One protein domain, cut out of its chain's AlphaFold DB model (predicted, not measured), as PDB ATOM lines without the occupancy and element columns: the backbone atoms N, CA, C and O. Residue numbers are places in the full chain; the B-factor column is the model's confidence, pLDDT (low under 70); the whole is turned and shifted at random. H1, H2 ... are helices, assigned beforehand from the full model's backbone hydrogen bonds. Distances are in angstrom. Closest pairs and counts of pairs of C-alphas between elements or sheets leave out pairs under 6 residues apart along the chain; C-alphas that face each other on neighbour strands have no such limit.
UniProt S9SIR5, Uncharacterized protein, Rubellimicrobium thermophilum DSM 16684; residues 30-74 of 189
ATOM      1  N   PRO A  30     115.065 120.215  95.743       88.88
ATOM      2  CA  PRO A  30     115.424 120.229  97.154       88.88
ATOM      3  C   PRO A  30     114.222 119.945  98.056       88.88
ATOM      4  O   PRO A  30     113.137 120.501  97.872       88.88
ATOM      5  N   ASN A  31     114.414 119.078  99.042       89.31
ATOM      6  CA  ASN A  31     113.368 118.770 100.006       89.31
ATOM      7  C   ASN A  31     113.205 119.917 101.022       89.31
ATOM      8  O   ASN A  31     114.040 120.817 101.129       89.31
ATOM      9  N   LYS A  32     112.135 119.872 101.823       87.81
ATOM     10  CA  LYS A  32     111.857 120.907 102.829       87.81
ATOM     11  C   LYS A  32     113.058 121.148 103.754       87.81
ATOM     12  O   LYS A  32     113.438 122.293 103.954       87.81
ATOM     13  N   SER A  33     113.689 120.101 104.286       88.94
ATOM     14  CA  SER A  33     114.846 120.272 105.178       88.94
ATOM     15  C   SER A  33     116.044 120.953 104.508       88.94
ATOM     16  O   SER A  33     116.708 121.745 105.168       88.94
ATOM     17  N   GLU A  34     116.277 120.703 103.217       88.44
ATOM     18  CA  GLU A  34     117.343 121.338 102.428       88.44
ATOM     19  C   GLU A  34     117.044 122.817 102.137       88.44
ATOM     20  O   GLU A  34     117.951 123.644 102.137       88.44
ATOM     21  N   ILE A  35     115.773 123.187 101.952       87.00
ATOM     22  CA  ILE A  35     115.387 124.602 101.813       87.00
ATOM     23  C   ILE A  35     115.563 125.348 103.143       87.00
ATOM     24  O   ILE A  35     116.056 126.473 103.169       87.00
ATOM     25  N   PHE A  36     115.207 124.724 104.270       90.12
ATOM     26  CA  PHE A  36     115.343 125.348 105.589       90.12
ATOM     27  C   PHE A  36     116.793 125.425 106.087       90.12
ATOM     28  O   PHE A  36     117.099 126.311 106.887       90.12
ATOM     29  N   SER A  37     117.694 124.543 105.640       89.12
ATOM     30  CA  SER A  37     119.096 124.570 106.080       89.12
ATOM     31  C   SER A  37     119.850 125.820 105.632       89.12
ATOM     32  O   SER A  37     120.769 126.223 106.329       89.12
ATOM     33  N   GLY A  38     119.453 126.442 104.519       88.44
ATOM     34  CA  GLY A  38     120.018 127.718 104.060       88.44
ATOM     35  C   GLY A  38     119.282 128.951 104.586       88.44
ATOM     36  O   GLY A  38     119.552 130.058 104.131       88.44
ATOM     37  N   SER A  39     118.314 128.785 105.492       91.00
ATOM     38  CA  SER A  39     117.493 129.907 105.943       91.00
ATOM     39  C   SER A  39     118.167 130.745 107.027       91.00
ATOM     40  O   SER A  39     118.960 130.226 107.808       91.00
ATOM     41  N   VAL A  40     117.779 132.015 107.156       90.25
ATOM     42  CA  VAL A  40     118.236 132.913 108.238       90.25
ATOM     43  C   VAL A  40     117.961 132.329 109.634       90.25
ATOM     44  O   VAL A  40     118.744 132.528 110.555       90.25
ATOM     45  N   MET A  41     116.903 131.522 109.792       86.19
ATOM     46  CA  MET A  41     116.610 130.791 111.040       86.19
ATOM     47  C   MET A  41     117.680 129.749 111.407       86.19
ATOM     48  O   MET A  41     117.714 129.275 112.539       86.19
ATOM     49  N   ARG A  42     118.522 129.362 110.446       88.44
ATOM     50  CA  ARG A  42     119.650 128.434 110.579       88.44
ATOM     51  C   ARG A  42     120.972 129.091 110.164       88.44
ATOM     52  O   ARG A  42     121.855 128.401 109.672       88.44
ATOM     53  N   GLU A  43     121.085 130.409 110.346       87.00
ATOM     54  CA  GLU A  43     122.302 131.187 110.057       87.00
ATOM     55  C   GLU A  43     122.712 131.213 108.570       87.00
ATOM     56  O   GLU A  43     123.846 131.548 108.234       87.00
ATOM     57  N   GLY A  44     121.787 130.886 107.662       88.50
ATOM     58  CA  GLY A  44     121.958 131.078 106.223       88.50
ATOM     59  C   GLY A  44     121.480 132.452 105.739       88.50
ATOM     60  O   GLY A  44     121.131 133.329 106.528       88.50
ATOM     61  N   ASP A  45     121.436 132.643 104.422       91.44
ATOM     62  CA  ASP A  45     121.090 133.909 103.761       91.44
ATOM     63  C   ASP A  45     119.686 133.918 103.120       91.44
ATOM     64  O   ASP A  45     119.252 134.943 102.587       91.44
ATOM     65  N   ALA A  46     118.935 132.814 103.199       89.31
ATOM     66  CA  ALA A  46     117.603 132.708 102.606       89.31
ATOM     67  C   ALA A  46     116.467 133.049 103.591       89.31
ATOM     68  O   ALA A  46     116.377 132.519 104.701       89.31
ATOM     69  N   PHE A  47     115.509 133.870 103.163       90.25
ATOM     70  CA  PHE A  47     114.264 134.083 103.905       90.25
ATOM     71  C   PHE A  47     113.196 133.087 103.444       90.25
ATOM     72  O   PHE A  47     112.760 133.118 102.295       90.25
ATOM     73  N   VAL A  48     112.758 132.212 104.351       88.75
ATOM     74  CA  VAL A  48     111.658 131.269 104.108       88.75
ATOM     75  C   VAL A  48     110.401 131.823 104.766       88.75
ATOM     76  O   VAL A  48     110.321 131.906 105.989       88.75
ATOM     77  N   LEU A  49     109.435 132.224 103.944       87.94
ATOM     78  CA  LEU A  49     108.190 132.850 104.378       87.94
ATOM     79  C   LEU A  49     107.040 131.844 104.275       87.94
ATOM     80  O   LEU A  49     106.932 131.114 103.289       87.94
ATOM     81  N   VAL A  50     106.169 131.820 105.284       88.88
ATOM     82  CA  VAL A  50     104.878 131.128 105.182       88.88
ATOM     83  C   VAL A  50     103.945 132.025 104.378       88.88
ATOM     84  O   VAL A  50     103.800 133.204 104.690       88.88
ATOM     85  N   VAL A  51     103.345 131.478 103.321       88.81
ATOM     86  CA  VAL A  51     102.405 132.226 102.483       88.81
ATOM     87  C   VAL A  51     101.062 132.299 103.205       88.81
ATOM     88  O   VAL A  51     100.390 131.282 103.361       88.81
ATOM     89  N   ASP A  52     100.693 133.499 103.646       91.62
ATOM     90  CA  ASP A  52      99.357 133.844 104.130       91.62
ATOM     91  C   ASP A  52      98.624 134.733 103.104       91.62
ATOM     92  O   ASP A  52      99.196 135.147 102.087       91.62
ATOM     93  N   ASP A  53      97.349 135.042 103.355       91.06
ATOM     94  CA  ASP A  53      96.540 135.875 102.454       91.06
ATOM     95  C   ASP A  53      97.138 137.274 102.245       91.06
ATOM     96  O   ASP A  53      97.003 137.865 101.172       91.06
ATOM     97  N   ARG A  54      97.853 137.800 103.246       89.50
ATOM     98  CA  ARG A  54      98.518 139.100 103.173       89.50
ATOM     99  C   ARG A  54      99.736 139.043 102.249       89.50
ATOM    100  O   ARG A  54      99.885 139.924 101.407       89.50
ATOM    101  N   VAL A  55     100.592 138.028 102.371       89.06
ATOM    102  CA  VAL A  55     101.746 137.788 101.490       89.06
ATOM    103  C   VAL A  55     101.268 137.553 100.064       89.06
ATOM    104  O   VAL A  55     101.831 138.130  99.138       89.06
ATOM    105  N   ASN A  56     100.199 136.777  99.881       89.25
ATOM    106  CA  ASN A  56      99.608 136.543  98.570       89.25
ATOM    107  C   ASN A  56      99.074 137.843  97.943       89.25
ATOM    108  O   ASN A  56      99.373 138.138  96.789       89.25
ATOM    109  N   ALA A  57      98.361 138.673  98.711       87.75
ATOM    110  CA  ALA A  57      97.873 139.967  98.237       87.75
ATOM    111  C   ALA A  57      99.024 140.918  97.862       87.75
ATOM    112  O   ALA A  57      98.982 141.541  96.804       87.75
ATOM    113  N   ILE A  58     100.084 140.980  98.674       87.44
ATOM    114  CA  ILE A  58     101.276 141.792  98.381       87.44
ATOM    115  C   ILE A  58     102.019 141.259  97.148       87.44
ATOM    116  O   ILE A  58     102.520 142.047  96.354       87.44
ATOM    117  N   ALA A  59     102.085 139.940  96.962       85.06
ATOM    118  CA  ALA A  59     102.745 139.314  95.818       85.06
ATOM    119  C   ALA A  59     101.907 139.358  94.528       85.06
ATOM    120  O   ALA A  59     102.463 139.246  93.438       85.06
ATOM    121  N   SER A  60     100.589 139.563  94.624       79.75
ATOM    122  CA  SER A  60      99.654 139.595  93.488       79.75
ATOM    123  C   SER A  60      99.751 140.840  92.594       79.75
ATOM    124  O   SER A  60      98.846 141.130  91.809       79.75
ATOM    125  N   VAL A  61     100.862 141.575  92.654       78.31
ATOM    126  CA  VAL A  61     101.126 142.679  91.734       78.31
ATOM    127  C   VAL A  61     101.281 142.114  90.328       78.31
ATOM    128  O   VAL A  61     102.293 141.505  89.990       78.31
ATOM    129  N   SER A  62     100.271 142.327  89.485       73.31
ATOM    130  CA  SER A  62     100.414 142.135  88.047       73.31
ATOM    131  C   SER A  62     101.298 143.273  87.530       73.31
ATOM    132  O   SER A  62     100.877 144.434  87.596       73.31
ATOM    133  N   PRO A  63     102.528 143.001  87.050       69.69
ATOM    134  CA  PRO A  63     103.321 144.039  86.414       69.69
ATOM    135  C   PRO A  63     102.499 144.588  85.253       69.69
ATOM    136  O   PRO A  63     101.884 143.814  84.519       69.69
ATOM    137  N   ALA A  64     102.479 145.907  85.060       68.56
ATOM    138  CA  ALA A  64     101.841 146.466  83.881       68.56
ATOM    139  C   ALA A  64     102.534 145.881  82.638       68.56
ATOM    140  O   ALA A  64     103.634 146.299  82.280       68.56
ATOM    141  N   LEU A  65     101.892 144.917  81.971       68.44
ATOM    142  CA  LEU A  65     102.320 144.330  80.694       68.44
ATOM    143  C   LEU A  65     102.082 145.324  79.541       68.44
ATOM    144  O   LEU A  65     101.547 144.996  78.482       68.44
ATOM    145  N   GLY A  66     102.421 146.586  79.789       74.12
ATOM    146  CA  GLY A  66     102.300 147.706  78.881       74.12
ATOM    147  C   GLY A  66     103.659 148.112  78.334       74.12
ATOM    148  O   GLY A  66     104.714 147.645  78.757       74.12
ATOM    149  N   PHE A  67     103.631 149.006  77.358       79.88
ATOM    150  CA  PHE A  67     104.851 149.613  76.857       79.88
ATOM    151  C   PHE A  67     105.483 150.520  77.919       79.88
ATOM    152  O   PHE A  67     104.760 151.165  78.684       79.88
ATOM    153  N   SER A  68     106.818 150.585  77.938       78.06
ATOM    154  CA  SER A  68     107.559 151.476  78.832       78.06
ATOM    155  C   SER A  68     107.113 152.924  78.647       78.06
ATOM    156  O   SER A  68     106.695 153.330  77.560       78.06
ATOM    157  N   GLU A  69     107.237 153.728  79.698       76.81
ATOM    158  CA  GLU A  69     106.951 155.163  79.646       76.81
ATOM    159  C   GLU A  69     107.745 155.854  78.525       76.81
ATOM    160  O   GLU A  69     107.192 156.638  77.762       76.81
ATOM    161  N   SER A  70     109.000 155.443  78.323       78.19
ATOM    162  CA  SER A  70     109.836 155.889  77.206       78.19
ATOM    163  C   SER A  70     109.271 155.555  75.824       78.19
ATOM    164  O   SER A  70     109.478 156.326  74.899       78.19
ATOM    165  N   PHE A  71     108.563 154.435  75.658       76.62
ATOM    166  CA  PHE A  71     107.933 154.067  74.387       76.62
ATOM    167  C   PHE A  71     106.599 154.787  74.191       76.62
ATOM    168  O   PHE A  71     106.273 155.186  73.081       76.62
ATOM    169  N   ARG A  72     105.826 154.975  75.267       80.69
ATOM    170  CA  ARG A  72     104.557 155.718  75.231       80.69
ATOM    171  C   ARG A  72     104.766 157.211  74.972       80.69
ATOM    172  O   ARG A  72     103.909 157.829  74.356       80.69
ATOM    173  N   ASN A  73     105.896 157.746  75.430       78.62
ATOM    174  CA  ASN A  73     106.281 159.149  75.287       78.62
ATOM    175  C   ASN A  73     107.350 159.369  74.207       78.62
ATOM    176  O   ASN A  73     107.814 160.495  74.031       78.62
ATOM    177  N   ALA A  74     107.768 158.320  73.492       78.62
ATOM    178  CA  ALA A  74     108.585 158.502  72.302       78.62
ATOM    179  C   ALA A  74     107.755 159.302  71.294       78.62
ATOM    180  O   ALA A  74     106.618 158.935  70.992       78.62
TER     181      ALA A  74
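This is residues 30 to 74 of the 189 residues of an uncharacterized protein of Rubellimicrobium thermophilum DSM 16684 (UniProt S9SIR5). The printed part has little regular structure: it is a strung-out chain with three short helices along it, H1 at one end, H2 between and H3 towards the other end, and no two of them touch. The unnamed stretch after H1 loops round near it before the chain runs out to H2. The 45 printed residues hold H1, H2 and H3 in that order and no named strand; the class is all helix, with only 17 residues in named elements. The whole is extended, with a radius of gyration of the C-alphas of 17.7 A, a rod spanning 50 by 23 by 18 A.

H1, residues 32 to 37, begins at C-alpha 32 (111.857, 120.907, 102.829) and is 8.7 A long. H2, residues 53 to 59, is 9.7 A long. H3, residues 69 to 72, is 5.1 A long and ends at C-alpha 72 (104.557, 155.718, 75.231).

H1, H2 and H3 are apart from one another. In H1 and H2 every O i to N i+4 pair is within hydrogen-bond range; H3 is too short for such a pair.

The C-alphas farthest apart, of Ser 33 and Ala 74, are 50.8 A apart. The printed part has no cut. The link from H1 to H2 is long. Residues 63 to 65 have pLDDT under 70.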